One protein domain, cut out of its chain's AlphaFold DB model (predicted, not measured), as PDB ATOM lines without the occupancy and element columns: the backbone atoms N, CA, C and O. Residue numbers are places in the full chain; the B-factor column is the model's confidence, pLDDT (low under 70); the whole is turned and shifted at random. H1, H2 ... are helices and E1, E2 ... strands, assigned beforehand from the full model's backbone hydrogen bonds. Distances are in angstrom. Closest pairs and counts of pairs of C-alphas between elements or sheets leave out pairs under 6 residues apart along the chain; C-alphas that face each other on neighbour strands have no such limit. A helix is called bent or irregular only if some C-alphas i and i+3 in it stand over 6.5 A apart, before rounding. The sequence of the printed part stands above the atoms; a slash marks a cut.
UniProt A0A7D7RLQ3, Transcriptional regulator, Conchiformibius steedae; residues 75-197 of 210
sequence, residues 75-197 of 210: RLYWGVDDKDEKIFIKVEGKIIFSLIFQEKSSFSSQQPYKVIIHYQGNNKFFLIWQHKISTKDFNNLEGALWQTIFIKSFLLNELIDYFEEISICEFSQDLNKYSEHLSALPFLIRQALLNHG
ATOM      1  N   ARG A  75     253.752 276.859 317.597       88.00
ATOM      2  CA  ARG A  75     252.946 275.645 317.685       88.00
ATOM      3  C   ARG A  75     253.343 274.688 316.579       88.00
ATOM      4  O   ARG A  75     253.665 275.111 315.470       88.00
ATOM      5  N   LEU A  76     253.361 273.407 316.926       90.69
ATOM      6  CA  LEU A  76     253.559 272.325 315.980       90.69
ATOM      7  C   LEU A  76     252.189 271.773 315.600       90.69
ATOM      8  O   LEU A  76     251.408 271.375 316.464       90.69
ATOM      9  N   TYR A  77     251.929 271.774 314.308       93.06
ATOM     10  CA  TYR A  77     250.771 271.182 313.673       93.06
ATOM     11  C   TYR A  77     251.221 269.974 312.870       93.06
ATOM     12  O   TYR A  77     252.394 269.854 312.509       93.06
ATOM     13  N   TRP A  78     250.286 269.087 312.572       93.00
ATOM     14  CA  TRP A  78     250.523 268.008 311.633       93.00
ATOM     15  C   TRP A  78     249.343 267.894 310.674       93.00
ATOM     16  O   TRP A  78     248.235 268.339 310.989       93.00
ATOM     17  N   GLY A  79     249.609 267.354 309.498       91.62
ATOM     18  CA  GLY A  79     248.646 267.135 308.432       91.62
ATOM     19  C   GLY A  79     249.088 265.962 307.570       91.62
ATOM     20  O   GLY A  79     250.026 265.242 307.923       91.62
ATOM     21  N   VAL A  80     248.416 265.803 306.445       90.69
ATOM     22  CA  VAL A  80     248.748 264.823 305.415       90.69
ATOM     23  C   VAL A  80     248.835 265.587 304.096       90.69
ATOM     24  O   VAL A  80     248.041 266.507 303.892       90.69
ATOM     25  N   ASP A  81     249.847 265.301 303.280       88.12
ATOM     26  CA  ASP A  81     250.007 265.913 301.959       88.12
ATOM     27  C   ASP A  81     249.242 265.147 300.864       88.12
ATOM     28  O   ASP A  81     248.565 264.156 301.134       88.12
ATOM     29  N   ASP A  82     249.361 265.590 299.610       86.56
ATOM     30  CA  ASP A  82     248.678 264.972 298.463       86.56
ATOM     31  C   ASP A  82     249.132 263.523 298.176       86.56
ATOM     32  O   ASP A  82     248.538 262.844 297.339       86.56
ATOM     33  N   LYS A  83     250.203 263.047 298.827       89.00
ATOM     34  CA  LYS A  83     250.757 261.692 298.685       89.00
ATOM     35  C   LYS A  83     250.407 260.783 299.863       89.00
ATOM     36  O   LYS A  83     250.997 259.711 299.991       89.00
ATOM     37  N   ASP A  84     249.481 261.203 300.720       86.44
ATOM     38  CA  ASP A  84     249.155 260.539 301.981       86.44
ATOM     39  C   ASP A  84     250.337 260.456 302.976       86.44
ATOM     40  O   ASP A  84     250.329 259.660 303.920       86.44
ATOM     41  N   GLU A  85     251.353 261.315 302.827       88.56
ATOM     42  CA  GLU A  85     252.491 261.368 303.740       88.56
ATOM     43  C   GLU A  85     252.259 262.371 304.875       88.56
ATOM     44  O   GLU A  85     251.734 263.476 304.708       88.56
ATOM     45  N   LYS A  86     252.673 261.986 306.088       89.69
ATOM     46  CA  LYS A  86     252.504 262.825 307.275       89.69
ATOM     47  C   LYS A  86     253.463 264.011 307.231       89.69
ATOM     48  O   LYS A  86     254.680 263.839 307.299       89.69
ATOM     49  N   ILE A  87     252.906 265.216 307.256       92.94
ATOM     50  CA  ILE A  87     253.672 266.462 307.303       92.94
ATOM     51  C   ILE A  87     253.570 267.131 308.672       92.94
ATOM     52  O   ILE A  87     252.548 267.053 309.358       92.94
ATOM     53  N   PHE A  88     254.638 267.827 309.062       93.12
ATOM     54  CA  PHE A  88     254.717 268.589 310.305       93.12
ATOM     55  C   PHE A  88     254.962 270.061 309.997       93.12
ATOM     56  O   PHE A  88     255.887 270.418 309.273       93.12
ATOM     57  N   ILE A  89     254.135 270.926 310.575       92.06
ATOM     58  CA  ILE A  89     254.110 272.351 310.268       92.06
ATOM     59  C   ILE A  89     254.391 273.120 311.555       92.06
ATOM     60  O   ILE A  89     253.599 273.113 312.498       92.06
ATOM     61  N   LYS A  90     255.527 273.813 311.601       92.12
ATOM     62  CA  LYS A  90     255.871 274.710 312.707       92.12
ATOM     63  C   LYS A  90     255.385 276.122 312.381       92.12
ATOM     64  O   LYS A  90     255.884 276.737 311.446       92.12
ATOM     65  N   VAL A  91     254.466 276.657 313.183       89.88
ATOM     66  CA  VAL A  91     253.964 278.031 313.033       89.88
ATOM     67  C   VAL A  91     254.421 278.873 314.214       89.88
ATOM     68  O   VAL A  91     254.052 278.620 315.362       89.88
ATOM     69  N   GLU A  92     255.245 279.879 313.934       85.88
ATOM     70  CA  GLU A  92     255.618 280.914 314.899       85.88
ATOM     71  C   GLU A  92     254.596 282.050 314.859       85.88
ATOM     72  O   GLU A  92     254.080 282.388 313.792       85.88
ATOM     73  N   GLY A  93     254.303 282.643 316.016       77.81
ATOM     74  CA  GLY A  93     253.376 283.767 316.123       77.81
ATOM     75  C   GLY A  93     252.303 283.550 317.180       77.81
ATOM     76  O   GLY A  93     251.958 282.421 317.539       77.81
ATOM     77  N   LYS A  94     251.765 284.657 317.693       84.31
ATOM     78  CA  LYS A  94     250.741 284.643 318.739       84.31
ATOM     79  C   LYS A  94     249.419 284.157 318.151       84.31
ATOM     80  O   LYS A  94     248.989 284.677 317.130       84.31
ATOM     81  N   ILE A  95     248.732 283.245 318.834       90.69
ATOM     82  CA  ILE A  95     247.337 282.938 318.502       90.69
ATOM     83  C   ILE A  95     246.458 284.103 318.940       90.69
ATOM     84  O   ILE A  95     246.467 284.482 320.113       90.69
ATOM     85  N   ILE A  96     245.717 284.653 317.986       89.12
ATOM     86  CA  ILE A  96     244.756 285.737 318.210       89.12
ATOM     87  C   ILE A  96     243.309 285.246 318.154       89.12
ATOM     88  O   ILE A  96     242.417 285.905 318.670       89.12
ATOM     89  N   PHE A  97     243.078 284.072 317.565       93.81
ATOM     90  CA  PHE A  97     241.767 283.444 317.501       93.81
ATOM     91  C   PHE A  97     241.904 281.921 317.505       93.81
ATOM     92  O   PHE A  97     242.792 281.371 316.852       93.81
ATOM     93  N   SER A  98     241.039 281.240 318.253       93.69
ATOM     94  CA  SER A  98     240.927 279.782 318.262       93.69
ATOM     95  C   SER A  98     239.500 279.408 318.629       93.69
ATOM     96  O   SER A  98     239.083 279.659 319.757       93.69
ATOM     97  N   LEU A  99     238.787 278.755 317.718       91.56
ATOM     98  CA  LEU A  99     237.417 278.300 317.936       91.56
ATOM     99  C   LEU A  99     237.288 276.836 317.530       91.56
ATOM    100  O   LEU A  99     237.794 276.444 316.482       91.56
ATOM    101  N   ILE A 100     236.616 276.046 318.365       89.06
ATOM    102  CA  ILE A 100     236.199 274.678 318.052       89.06
ATOM    103  C   ILE A 100     234.695 274.713 317.811       89.06
ATOM    104  O   ILE A 100     233.962 275.222 318.657       89.06
ATOM    105  N   PHE A 101     234.247 274.157 316.692       83.12
ATOM    106  CA  PHE A 101     232.835 274.012 316.360       83.12
ATOM    107  C   PHE A 101     232.459 272.531 316.395       83.12
ATOM    108  O   PHE A 101     233.180 271.655 315.912       83.12
ATOM    109  N   GLN A 102     231.333 272.276 317.056       76.06
ATOM    110  CA  GLN A 102     230.708 270.972 317.231       76.06
ATOM    111  C   GLN A 102     229.277 271.080 316.716       76.06
ATOM    112  O   GLN A 102     228.570 272.038 317.044       76.06
ATOM    113  N   GLU A 103     228.857 270.108 315.915       66.56
ATOM    114  CA  GLU A 103     227.458 269.973 315.528       66.56
ATOM    115  C   GLU A 103     226.673 269.390 316.712       66.56
ATOM    116  O   GLU A 103     227.132 268.461 317.383       66.56
ATOM    117  N   LYS A 104     225.488 269.939 316.993       53.56
ATOM    118  CA  LYS A 104     224.529 269.338 317.926       53.56
ATOM    119  C   LYS A 104     223.570 268.447 317.137       53.56
ATOM    120  O   LYS A 104     222.390 268.766 317.031       53.56
ATOM    121  N   SER A 105     224.050 267.348 316.565       54.16
ATOM    122  CA  SER A 105     223.158 266.357 315.960       54.16
ATOM    123  C   SER A 105     222.809 265.269 316.984       54.16
ATOM    124  O   SER A 105     223.654 264.783 317.736       54.16
ATOM    125  N   SER A 106     221.527 264.898 317.058       52.22
ATOM    126  CA  SER A 106     221.031 263.826 317.939       52.22
ATOM    127  C   SER A 106     221.423 262.423 317.456       52.22
ATOM    128  O   SER A 106     221.223 261.446 318.174       52.22
ATOM    129  N   PHE A 107     221.984 262.316 316.249       52.00
ATOM    130  CA  PHE A 107     222.344 261.060 315.612       52.00
ATOM    131  C   PHE A 107     223.682 261.212 314.880       52.00
ATOM    132  O   PHE A 107     223.785 261.933 313.894       52.00
ATOM    133  N   SER A 108     224.664 260.434 315.338       50.91
ATOM    134  CA  SER A 108     226.012 260.225 314.790       50.91
ATOM    135  C   SER A 108     227.141 261.128 315.308       50.91
ATOM    136  O   SER A 108     227.058 262.343 315.427       50.91
ATOM    137  N   SER A 109     228.240 260.451 315.637       54.34
ATOM    138  CA  SER A 109     229.516 260.950 316.139       54.34
ATOM    139  C   SER A 109     230.270 261.770 315.087       54.34
ATOM    140  O   SER A 109     231.255 261.298 314.513       54.34
ATOM    141  N   GLN A 110     229.807 262.981 314.791       62.94
ATOM    142  CA  GLN A 110     230.522 263.871 313.879       62.94
ATOM    143  C   GLN A 110     231.741 264.492 314.564       62.94
ATOM    144  O   GLN A 110     231.726 264.874 315.737       62.94
ATOM    145  N   GLN A 111     232.843 264.527 313.819       71.81
ATOM    146  CA  GLN A 111     234.134 264.977 314.313       71.81
ATOM    147  C   GLN A 111     234.183 266.510 314.354       71.81
ATOM    148  O   GLN A 111     233.881 267.147 313.346       71.81
ATOM    149  N   PRO A 112     234.575 267.123 315.488       84.19
ATOM    150  CA  PRO A 112     234.657 268.569 315.584       84.19
ATOM    151  C   PRO A 112     235.748 269.136 314.690       84.19
ATOM    152  O   PRO A 112     236.795 268.518 314.478       84.19
ATOM    153  N   TYR A 113     235.534 270.374 314.274       86.19
ATOM    154  CA  TYR A 113     236.510 271.162 313.541       86.19
ATOM    155  C   TYR A 113     237.015 272.321 314.394       86.19
ATOM    156  O   TYR A 113     236.393 272.728 315.378       86.19
ATOM    157  N   LYS A 114     238.182 272.841 314.027       90.75
ATOM    158  CA  LYS A 114     238.852 273.921 314.736       90.75
ATOM    159  C   LYS A 114     239.493 274.897 313.765       90.75
ATOM    160  O   LYS A 114     240.266 274.493 312.904       90.75
ATOM    161  N   VAL A 115     239.225 276.180 313.977       93.06
ATOM    162  CA  VAL A 115     239.869 277.301 313.284       93.06
ATOM    163  C   VAL A 115     240.854 277.951 314.235       93.06
ATOM    164  O   VAL A 115     240.515 278.233 315.385       93.06
ATOM    165  N   ILE A 116     242.071 278.202 313.763       95.12
ATOM    166  CA  ILE A 116     243.116 278.898 314.515       95.12
ATOM    167  C   ILE A 116     243.727 279.975 313.630       95.12
ATOM    168  O   ILE A 116     244.055 279.716 312.475       95.12
ATOM    169  N   ILE A 117     243.931 281.165 314.197       95.62
ATOM    170  CA  ILE A 117     244.618 282.268 313.525       95.62
ATOM    171  C   ILE A 117     245.829 282.693 314.348       95.62
ATOM    172  O   ILE A 117     245.707 283.123 315.502       95.62
ATOM    173  N   HIS A 118     247.001 282.597 313.728       93.94
ATOM    174  CA  HIS A 118     248.248 283.159 314.229       93.94
ATOM    175  C   HIS A 118     248.486 284.543 313.642       93.94
ATOM    176  O   HIS A 118     248.336 284.738 312.442       93.94
ATOM    177  N   TYR A 119     248.953 285.475 314.465       86.88
ATOM    178  CA  TYR A 119     249.577 286.711 314.018       86.88
ATOM    179  C   TYR A 119     251.101 286.574 314.064       86.88
ATOM    180  O   TYR A 119     251.681 286.329 315.129       86.88
ATOM    181  N   GLN A 120     251.749 286.754 312.913       81.06
ATOM    182  CA  GLN A 120     253.198 286.594 312.745       81.06
ATOM    183  C   GLN A 120     253.969 287.923 312.781       81.06
ATOM    184  O   GLN A 120     255.195 287.934 312.674       81.06
ATOM    185  N   GLY A 121     253.273 289.047 312.966       74.06
ATOM    186  CA  GLY A 121     253.860 290.375 312.792       74.06
ATOM    187  C   GLY A 121     253.741 290.871 311.352       74.06
ATOM    188  O   GLY A 121     253.383 290.121 310.450       74.06
ATOM    189  N   ASN A 122     254.049 292.152 311.139       77.06
ATOM    190  CA  ASN A 122     254.103 292.785 309.816       77.06
ATOM    191  C   ASN A 122     252.847 292.549 308.963       77.06
ATOM    192  O   ASN A 122     252.958 292.236 307.780       77.06
ATOM    193  N   ASN A 123     251.666 292.675 309.575       78.62
ATOM    194  CA  ASN A 123     250.378 292.472 308.911       78.62
ATOM    195  C   ASN A 123     250.172 291.060 308.320       78.62
ATOM    196  O   ASN A 123     249.361 290.894 307.420       78.62
ATOM    197  N   LYS A 124     250.905 290.046 308.800       86.25
ATOM    198  CA  LYS A 124     250.775 288.660 308.335       86.25
ATOM    199  C   LYS A 124     250.040 287.798 309.344       86.25
ATOM    200  O   LYS A 124     250.414 287.725 310.521       86.25
ATOM    201  N   PHE A 125     249.043 287.092 308.839       92.69
ATOM    202  CA  PHE A 125     248.223 286.149 309.572       92.69
ATOM    203  C   PHE A 125     248.363 284.762 308.954       92.69
ATOM    204  O   PHE A 125     248.574 284.623 307.750       92.69
ATOM    205  N   PHE A 126     248.279 283.735 309.789       94.25
ATOM    206  CA  PHE A 126     248.279 282.339 309.374       94.25
ATOM    207  C   PHE A 126     246.997 281.690 309.860       94.25
ATOM    208  O   PHE A 126     246.778 281.592 311.068       94.25
ATOM    209  N   LEU A 127     246.169 281.265 308.916       95.38
ATOM    210  CA  LEU A 127     244.933 280.549 309.169       95.38
ATOM    211  C   LEU A 127     245.189 279.049 309.073       95.38
ATOM    212  O   LEU A 127     245.833 278.585 308.132       95.38
ATOM    213  N   ILE A 128     244.657 278.308 310.036       94.62
ATOM    214  CA  ILE A 128     244.743 276.856 310.121       94.62
ATOM    215  C   ILE A 128     243.342 276.311 310.386       94.62
ATOM    216  O   ILE A 128     242.717 276.687 311.382       94.62
ATOM    217  N   TRP A 129     242.886 275.397 309.534       92.38
ATOM    218  CA  TRP A 129     241.724 274.555 309.808       92.38
ATOM    219  C   TRP A 129     242.184 273.158 310.191       92.38
ATOM    220  O   TRP A 129     243.056 272.575 309.540       92.38
ATOM    221  N   GLN A 130     241.577 272.614 311.238       91.81
ATOM    222  CA  GLN A 130     241.803 271.251 311.688       91.81
ATOM    223  C   GLN A 130     240.477 270.514 311.847       91.81
ATOM    224  O   GLN A 130     239.484 271.127 312.235       91.81
ATOM    225  N   HIS A 131     240.479 269.204 311.631       87.75
ATOM    226  CA  HIS A 131     239.414 268.318 312.099       87.75
ATOM    227  C   HIS A 131     239.976 267.380 313.170       87.75
ATOM    228  O   HIS A 131     241.184 267.120 313.224       87.75
ATOM    229  N   LYS A 132     239.113 266.909 314.068       86.62
ATOM    230  CA  LYS A 132     239.509 265.992 315.135       86.62
ATOM    231  C   LYS A 132     239.326 264.551 314.691       86.62
ATOM    232  O   LYS A 132     238.199 264.084 314.594       86.62
ATOM    233  N   ILE A 133     240.410 263.810 314.547       83.25
ATOM    234  CA  ILE A 133     240.342 262.389 314.229       83.25
ATOM    235  C   ILE A 133     239.814 261.628 315.448       83.25
ATOM    236  O   ILE A 133     240.313 261.768 316.568       83.25
ATOM    237  N   SER A 134     238.795 260.802 315.227       68.94
ATOM    238  CA  SER A 134     238.293 259.861 316.224       68.94
ATOM    239  C   SER A 134     239.090 258.562 316.163       68.94
ATOM    240  O   SER A 134     238.834 257.707 315.320       68.94
ATOM    241  N   THR A 135     240.020 258.377 317.092       58.97
ATOM    242  CA  THR A 135     240.705 257.096 317.302       58.97
ATOM    243  C   THR A 135     240.313 256.533 318.661       58.97
ATOM    244  O   THR A 135     240.478 257.222 319.670       58.97
ATOM    245  N   LYS A 136     239.838 255.283 318.704       57.69
ATOM    246  CA  LYS A 136     239.425 254.601 319.947       57.69
ATOM    247  C   LYS A 136     240.561 254.480 320.983       57.69
ATOM    248  O   LYS A 136     240.272 254.323 322.163       57.69
ATOM    249  N   ASP A 137     241.814 254.654 320.557       54.31
ATOM    250  CA  ASP A 137     243.008 254.309 321.339       54.31
ATOM    251  C   ASP A 137     243.793 255.505 321.925       54.31
ATOM    252  O   ASP A 137     244.767 255.298 322.645       54.31
ATOM    253  N   PHE A 138     243.394 256.764 321.671       53.53
ATOM    254  CA  PHE A 138     244.236 257.939 321.994       53.53
ATOM    255  C   PHE A 138     243.547 259.072 322.773       53.53
ATOM    256  O   PHE A 138     243.942 260.233 322.653       53.53
ATOM    257  N   ASN A 139     242.569 258.765 323.632       55.03
ATOM    258  CA  ASN A 139     241.855 259.782 324.428       55.03
ATOM    259  C   ASN A 139     242.768 260.695 325.283       55.03
ATOM    260  O   ASN A 139     242.350 261.791 325.641       55.03
ATOM    261  N   ASN A 140     244.020 260.298 325.548       57.28
ATOM    262  CA  ASN A 140     244.982 261.065 326.350       57.28
ATOM    263  C   ASN A 140     245.979 261.921 325.535       57.28
ATOM    264  O   ASN A 140     246.843 262.564 326.124       57.28
ATOM    265  N   LEU A 141     245.900 261.949 324.196       63.75
ATOM    266  CA  LEU A 141     246.843 262.680 323.333       63.75
ATOM    267  C   LEU A 141     246.180 263.888 322.651       63.75
ATOM    268  O   LEU A 141     246.112 263.960 321.425       63.75
ATOM    269  N   GLU A 142     245.710 264.865 323.438       62.28
ATOM    270  CA  GLU A 142     244.895 266.002 322.961       62.28
ATOM    271  C   GLU A 142     245.456 266.744 321.733       62.28
ATOM    272  O   GLU A 142     244.682 267.220 320.906       62.28
ATOM    273  N   GLY A 143     246.783 266.844 321.584       62.88
ATOM    274  CA  GLY A 143     247.420 267.512 320.442       62.88
ATOM    275  C   GLY A 143     247.510 266.658 319.173       62.88
ATOM    276  O   GLY A 143     247.429 267.192 318.069       62.88
ATOM    277  N   ALA A 144     247.648 265.336 319.311       72.50
ATOM    278  CA  ALA A 144     247.800 264.428 318.174       72.50
ATOM    279  C   ALA A 144     246.467 264.127 317.478       72.50
ATOM    280  O   ALA A 144     246.473 263.651 316.353       72.50
ATOM    281  N   LEU A 145     245.337 264.441 318.115       86.00
ATOM    282  CA  LEU A 145     244.003 264.192 317.567       86.00
ATOM    283  C   LEU A 145     243.557 265.237 316.535       86.00
ATOM    284  O   LEU A 145     242.572 265.008 315.847       86.00
ATOM    285  N   TRP A 146     244.239 266.380 316.425       89.69
ATOM    286  CA  TRP A 146     243.865 267.446 315.491       89.69
ATOM    287  C   TRP A 146     244.735 267.416 314.237       89.69
ATOM    288  O   TRP A 146     245.894 267.835 314.279       89.69
ATOM    289  N   GLN A 147     244.159 266.976 313.122       91.12
ATOM    290  CA  GLN A 147     244.815 266.979 311.818       91.12
ATOM    291  C   GLN A 147     244.492 268.267 311.068       91.12
ATOM    292  O   GLN A 147     243.336 268.667 310.963       91.12
ATOM    293  N   THR A 148     245.526 268.907 310.531       92.56
ATOM    294  CA  THR A 148     245.411 270.096 309.681       92.56
ATOM    295  C   THR A 148     244.932 269.699 308.294       92.56
ATOM    296  O   THR A 148     245.525 268.817 307.677       92.56
ATOM    297  N   ILE A 149     243.888 270.372 307.816       90.56
ATOM    298  CA  ILE A 149     243.298 270.164 306.482       90.56
ATOM    299  C   ILE A 149     243.496 271.361 305.559       90.56
ATOM    300  O   ILE A 149     243.443 271.230 304.345       90.56
ATOM    301  N   PHE A 150     243.725 272.541 306.130       89.38
ATOM    302  CA  PHE A 150     243.985 273.748 305.367       89.38
ATOM    303  C   PHE A 150     244.916 274.646 306.156       89.38
ATOM    304  O   PHE A 150     244.734 274.853 307.361       89.38
ATOM    305  N   ILE A 151     245.887 275.215 305.454       92.06
ATOM    306  CA  ILE A 151     246.770 276.231 305.991       92.06
ATOM    307  C   ILE A 151     247.083 277.265 304.915       92.06
ATOM    308  O   ILE A 151     247.445 276.912 303.795       92.06
ATOM    309  N   LYS A 152     246.950 278.549 305.249       94.25
ATOM    310  CA  LYS A 152     247.266 279.643 304.324       94.25
ATOM    311  C   LYS A 152     247.644 280.916 305.076       94.25
ATOM    312  O   LYS A 152     247.164 281.164 306.184       94.25
ATOM    313  N   SER A 153     248.525 281.712 304.468       94.12
ATOM    314  CA  SER A 153     248.877 283.045 304.957       94.12
ATOM    315  C   SER A 153     248.004 284.111 304.300       94.12
ATOM    316  O   SER A 153     247.715 284.008 303.111       94.12
ATOM    317  N   PHE A 154     247.626 285.122 305.078       95.75
ATOM    318  CA  PHE A 154     246.799 286.249 304.657       95.75
ATOM    319  C   PHE A 154     247.354 287.564 305.210       95.75
ATOM    320  O   PHE A 154     247.947 287.592 306.296       95.75
ATOM    321  N   LEU A 155     247.116 288.659 304.496       93.38
ATOM    322  CA  LEU A 155     247.116 290.009 305.057       93.38
ATOM    323  C   LEU A 155     245.822 290.266 305.848       93.38
ATOM    324  O   LEU A 155     244.872 289.495 305.746       93.38
ATOM    325  N   LEU A 156     245.761 291.341 306.646       90.12
ATOM    326  CA  LEU A 156     244.570 291.650 307.458       90.12
ATOM    327  C   LEU A 156     243.280 291.726 306.628       90.12
ATOM    328  O   LEU A 156     242.306 291.068 306.977       90.12
ATOM    329  N   ASN A 157     243.284 292.498 305.539       93.81
ATOM    330  CA  ASN A 157     242.084 292.684 304.716       93.81
ATOM    331  C   ASN A 157     241.712 291.386 303.994       93.81
ATOM    332  O   ASN A 157     240.573 290.957 304.076       93.81
ATOM    333  N   GLU A 158     242.702 290.678 303.440       95.62
ATOM    334  CA  GLU A 158     242.489 289.371 302.803       95.62
ATOM    335  C   GLU A 158     241.912 288.328 303.775       95.62
ATOM    336  O   GLU A 158     241.138 287.465 303.375       95.62
ATOM    337  N   LEU A 159     242.298 288.382 305.055       95.31
ATOM    338  CA  LEU A 159     241.758 287.505 306.092       95.31
ATOM    339  C   LEU A 159     240.287 287.822 306.371       95.31
ATOM    340  O   LEU A 159     239.494 286.903 306.553       95.31
ATOM    341  N   ILE A 160     239.938 289.108 306.443       94.12
ATOM    342  CA  ILE A 160     238.558 289.555 306.657       94.12
ATOM    343  C   ILE A 160     237.697 289.138 305.464       94.12
ATOM    344  O   ILE A 160     236.686 288.468 305.672       94.12
ATOM    345  N   ASP A 161     238.141 289.450 304.248       93.06
ATOM    346  CA  ASP A 161     237.446 289.119 303.003       93.06
ATOM    347  C   ASP A 161     237.231 287.605 302.878       93.06
ATOM    348  O   ASP A 161     236.127 287.154 302.588       93.06
ATOM    349  N   TYR A 162     238.241 286.799 303.220       93.00
ATOM    350  CA  TYR A 162     238.124 285.340 303.230       93.00
ATOM    351  C   TYR A 162     236.995 284.832 304.144       93.00
ATOM    352  O   TYR A 162     236.274 283.905 303.775       93.00
ATOM    353  N   PHE A 163     236.820 285.405 305.341       91.06
ATOM    354  CA  PHE A 163     235.736 284.983 306.234       91.06
ATOM    355  C   PHE A 163     234.371 285.537 305.820       91.06
ATOM    356  O   PHE A 163     233.376 284.848 306.035       91.06
ATOM    357  N   GLU A 164     234.314 286.722 305.206       89.62
ATOM    358  CA  GLU A 164     233.088 287.236 304.581       89.62
ATOM    359  C   GLU A 164     232.604 286.298 303.477       89.62
ATOM    360  O   GLU A 164     231.466 285.833 303.511       89.62
ATOM    361  N   GLU A 165     233.491 285.928 302.553       87.44
ATOM    362  CA  GLU A 165     233.183 284.995 301.470       87.44
ATOM    363  C   GLU A 165     232.706 283.636 302.002       87.44
ATOM    364  O   GLU A 165     231.718 283.097 301.507       87.44
ATOM    365  N   ILE A 166     233.348 283.094 303.043       81.25
ATOM    366  CA  ILE A 166     232.936 281.818 303.656       81.25
ATOM    367  C   ILE A 166     231.556 281.890 304.304       81.25
ATOM    368  O   ILE A 166     230.855 280.882 304.346       81.25
ATOM    369  N   SER A 167     231.167 283.048 304.830       77.62
ATOM    370  CA  SER A 167     229.868 283.201 305.488       77.62
ATOM    371  C   SER A 167     228.693 283.211 304.507       77.62
ATOM    372  O   SER A 167     227.570 282.906 304.903       77.62
ATOM    373  N   ILE A 168     228.959 283.546 303.239       73.00
ATOM    374  CA  ILE A 168     227.953 283.712 302.182       73.00
ATOM    375  C   ILE A 168     227.969 282.520 301.215       73.00
ATOM    376  O   ILE A 168     226.928 282.152 300.672       73.00
ATOM    377  N   CYS A 169     229.131 281.909 300.984       61.53
ATOM    378  CA  CYS A 169     229.253 280.757 300.101       61.53
ATOM    379  C   CYS A 169     228.756 279.474 300.778       61.53
ATOM    380  O   CYS A 169     229.129 279.163 301.909       61.53
ATOM    381  N   GLU A 170     228.015 278.657 300.024       54.75
ATOM    382  CA  GLU A 170     227.954 277.219 300.281       54.75
ATOM    383  C   GLU A 170     229.377 276.670 300.111       54.75
ATOM    384  O   GLU A 170     229.841 276.418 298.997       54.75
ATOM    385  N   PHE A 171     230.125 276.566 301.210       55.28
ATOM    386  CA  PHE A 171     231.433 275.922 301.208       55.28
ATOM    387  C   PHE A 171     231.264 274.441 300.807       55.28
ATOM    388  O   PHE A 171     230.145 273.959 300.618       55.28
ATOM    389  N   SER A 172     232.363 273.694 300.652       54.16
ATOM    390  CA  SER A 172     232.309 272.255 300.336       54.16
ATOM    391  C   SER A 172     231.200 271.527 301.119       54.16
ATOM    392  O   SER A 172     230.921 271.870 302.271       54.16
ATOM    393  N   GLN A 173     230.572 270.510 300.511       55.25
ATOM    394  CA  GLN A 173     229.425 269.777 301.089       55.25
ATOM    395  C   GLN A 173     229.651 269.310 302.546       55.25
ATOM    396  O   GLN A 173     228.694 269.101 303.295       55.25
ATOM    397  N   ASP A 174     230.910 269.186 302.968       58.16
ATOM    398  CA  ASP A 174     231.324 268.817 304.318       58.16
ATOM    399  C   ASP A 174     231.222 269.942 305.360       58.16
ATOM    400  O   ASP A 174     230.956 269.653 306.528       58.16
ATOM    401  N   LEU A 175     231.400 271.211 304.973       60.34
ATOM    402  CA  LEU A 175     231.376 272.357 305.892       60.34
ATOM    403  C   LEU A 175     230.025 273.078 305.946       60.34
ATOM    404  O   LEU A 175     229.741 273.713 306.961       60.34
ATOM    405  N   ASN A 176     229.147 272.895 304.952       62.91
ATOM    406  CA  ASN A 176     227.767 273.408 304.991       62.91
ATOM    407  C   ASN A 176     226.983 272.957 306.237       62.91
ATOM    408  O   ASN A 176     226.093 273.663 306.703       62.91
ATOM    409  N   LYS A 177     227.352 271.815 306.831       65.25
ATOM    410  CA  LYS A 177     226.773 271.294 308.085       65.25
ATOM    411  C   LYS A 177     227.071 272.174 309.309       65.25
ATOM    412  O   LYS A 177     226.420 272.045 310.337       65.25
ATOM    413  N   TYR A 178     228.028 273.094 309.192       68.44
ATOM    414  CA  TYR A 178     228.405 274.059 310.225       68.44
ATOM    415  C   TYR A 178     227.985 275.490 309.869       68.44
ATOM    416  O   TYR A 178     228.541 276.431 310.430       68.44
ATOM    417  N   SER A 179     227.022 275.666 308.956       67.75
ATOM    418  CA  SER A 179     226.579 276.969 308.436       67.75
ATOM    419  C   SER A 179     226.299 278.007 309.529       67.75
ATOM    420  O   SER A 179     226.743 279.147 309.412       67.75
ATOM    421  N   GLU A 180     225.666 277.611 310.638       71.50
ATOM    422  CA  GLU A 180     225.429 278.497 311.787       71.50
ATOM    423  C   GLU A 180     226.741 279.031 312.383       71.50
ATOM    424  O   GLU A 180     226.893 280.236 312.584       71.50
ATOM    425  N   HIS A 181     227.728 278.159 312.609       77.06
ATOM    426  CA  HIS A 181     229.046 278.562 313.111       77.06
ATOM    427  C   HIS A 181     229.807 279.406 312.088       77.06
ATOM    428  O   HIS A 181     230.435 280.392 312.467       77.06
ATOM    429  N   LEU A 182     229.735 279.046 310.801       81.12
ATOM    430  CA  LEU A 182     230.395 279.772 309.714       81.12
ATOM    431  C   LEU A 182     229.848 281.198 309.575       81.12
ATOM    432  O   LEU A 182     230.634 282.133 309.447       81.12
ATOM    433  N   SER A 183     228.531 281.378 309.712       83.62
ATOM    434  CA  SER A 183     227.883 282.695 309.671       83.62
ATOM    435  C   SER A 183     228.330 283.629 310.804       83.62
ATOM    436  O   SER A 183     228.345 284.848 310.647       83.62
ATOM    437  N   ALA A 184     228.759 283.070 311.942       88.19
ATOM    438  CA  ALA A 184     229.245 283.839 313.084       88.19
ATOM    439  C   ALA A 184     230.737 284.206 312.983       88.19
ATOM    440  O   ALA A 184     231.193 285.117 313.682       88.19
ATOM    441  N   LEU A 185     231.519 283.519 312.137       90.69
ATOM    442  CA  LEU A 185     232.964 283.742 312.036       90.69
ATOM    443  C   LEU A 185     233.329 285.192 311.682       90.69
ATOM    444  O   LEU A 185     234.166 285.739 312.401       90.69
ATOM    445  N   PRO A 186     232.711 285.872 310.695       92.44
ATOM    446  CA  PRO A 186     233.063 287.258 310.377       92.44
ATOM    447  C   PRO A 186     232.994 288.204 311.580       92.44
ATOM    448  O   PRO A 186     233.876 289.049 311.773       92.44
ATOM    449  N   PHE A 187     231.973 288.039 312.425       92.81
ATOM    450  CA  PHE A 187     231.819 288.810 313.656       92.81
ATOM    451  C   PHE A 187     232.897 288.443 314.685       92.81
ATOM    452  O   PHE A 187     233.597 289.320 315.195       92.81
ATOM    453  N   LEU A 188     233.072 287.147 314.962       93.75
ATOM    454  CA  LEU A 188     234.017 286.658 315.970       93.75
ATOM    455  C   LEU A 188     235.475 286.988 315.620       93.75
ATOM    456  O   LEU A 188     236.261 287.336 316.504       93.75
ATOM    457  N   ILE A 189     235.835 286.927 314.335       94.31
ATOM    458  CA  ILE A 189     237.162 287.305 313.847       94.31
ATOM    459  C   ILE A 189     237.399 288.802 314.042       94.31
ATOM    460  O   ILE A 189     238.427 289.173 314.612       94.31
ATOM    461  N   ARG A 190     236.448 289.667 313.662       94.75
ATOM    462  CA  ARG A 190     236.566 291.115 313.908       94.75
ATOM    463  C   ARG A 190     236.682 291.436 315.390       94.75
ATOM    464  O   ARG A 190     237.545 292.218 315.778       94.75
ATOM    465  N   GLN A 191     235.879 290.790 316.229       92.44
ATOM    466  CA  GLN A 191     235.954 290.961 317.677       92.44
ATOM    467  C   GLN A 191     237.337 290.570 318.222       92.44
ATOM    468  O   GLN A 191     237.921 291.299 319.026       92.44
ATOM    469  N   ALA A 192     237.890 289.441 317.774       86.38
ATOM    470  CA  ALA A 192     239.218 288.991 318.176       86.38
ATOM    471  C   ALA A 192     240.324 289.952 317.714       86.38
ATOM    472  O   ALA A 192     241.227 290.277 318.488       86.38
ATOM    473  N   LEU A 193     240.231 290.451 316.480       86.25
ATOM    474  CA  LEU A 193     241.152 291.438 315.926       86.25
ATOM    475  C   LEU A 193     241.115 292.756 316.730       86.25
ATOM    476  O   LEU A 193     242.162 293.226 317.183       86.25
ATOM    477  N   LEU A 194     239.930 293.296 317.020       83.94
ATOM    478  CA  LEU A 194     239.770 294.500 317.847       83.94
ATOM    479  C   LEU A 194     240.319 294.307 319.267       83.94
ATOM    480  O   LEU A 194     241.091 295.130 319.757       83.94
ATOM    481  N   ASN A 195     240.014 293.174 319.909       79.12
ATOM    482  CA  ASN A 195     240.536 292.826 321.238       79.12
ATOM    483  C   ASN A 195     242.067 292.688 321.268       79.12
ATOM    484  O   ASN A 195     242.696 292.775 322.329       79.12
ATOM    485  N   HIS A 196     242.685 292.462 320.109       77.06
ATOM    486  CA  HIS A 196     244.129 292.419 319.937       77.06
ATOM    487  C   HIS A 196     244.737 293.717 319.390       77.06
ATOM    488  O   HIS A 196     245.958 293.776 319.236       77.06
ATOM    489  N   GLY A 197     243.929 294.769 319.225       75.44
ATOM    490  CA  GLY A 197     244.370 296.124 318.896       75.44
ATOM    491  C   GLY A 197     244.619 296.366 317.410       75.44
ATOM    492  O   GLY A 197     245.365 297.284 317.076       75.44
TER     493      GLY A 197
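Overview. This is residues 75 to 197 of the 210 residues of the protein "Transcriptional regulator" of Conchiformibius steedae (UniProt A0A7D7RLQ3). A twisted sheet of four strands, E3 to E6, is the middle layer, with a hairpin of two helices, H1 and H2, over one face and the two-stranded hairpin E1 and E2 crossed over part of the other. Residues 136 to 141, in the loop between E5 and E6, stick out. The printed part has 123 residues with six named strands and then two named helices; the large sheet runs E3, E4, E5, E6, antiparallel, and the class is mixed. It is compact, with a radius of gyration of the C-alphas of 15.0 A and spans of 42 by 33 by 28 A.

Arrangement. Begin with E3, residues 94 to 101, E4, residues 113 to 121, E5, residues 124 to 132, and E6, residues 146 to 155: a meander, each strand the antiparallel neighbour of the one before, with E3 and E6 as edge strands. Look for N 99 and O 115 at 2.9 A between E3 and E4, N 116 and O 128 at 2.9 A between E4 and E5, and N 127 and O 152 at 2.9 A between E5 and E6. E6 bends by 66 degrees at residue 149. E1, residues 75 to 80, and E2, residues 86 to 92, form an antiparallel hairpin, with N 77 and O 89 2.8 A apart. The two sheets form a sandwich, two sheets face to face, their strands at 46 degrees; the closest C-alphas of E1 and E6, those of Gly 79 and Thr 148, are 4.6 A apart. H1, residues 156 to 168, and H2, residues 176 to 195, are on the same face of the large sheet, making two layers, helices on one face of a sheet. H2 lies over E3 at a height over the sheet of 9.2 A and runs along the strands, at 26 degrees to E3 on the local plane; the closest C-alphas of the two, those of Phe 97 and Ala 192, are 6.1 A apart. H1 lies over E6 at a height over the sheet of 11.2 A and only just stands up from the sheet, rising 40.0 degrees. H1 and H2, a helical hairpin, touch at a shallow tilt of 28 degrees, opposite ways, closest at the C-alphas of Ser 167 and Ser 183, 4.7 A. In H1 every O i to N i+4 pair is within hydrogen-bond range; in H2 12 of 16 are.

Along the chain. Find C-alpha 94 at (250.741, 284.643, 318.739), where E3 begins; it is 21.0 A long, E4 25.9 A, E5 26.2 A and E6 25.1 A. E1, 16.9 A, starts at C-alpha 75 (252.946, 275.645, 317.685), and E2 is 19.9 A. H1 is 19.2 A; H2, 28.4 A, ends at C-alpha 195 (240.536, 292.826, 321.238), is irregular, with C-alphas 177 and 180 8.2 A apart, and has a kink of 38 degrees near residue 183.

Size, cuts and confidence. The C-alphas farthest apart, those of Phe 107 and Asn 122, are 45.3 A apart. The printed part has no cut. The links E3 to E4 and E5 to E6 are long. Look for pLDDT under 70 at residues 103 to 110, 134 to 143 and 169 to 179; the mean of the printed part of this model is 81.2.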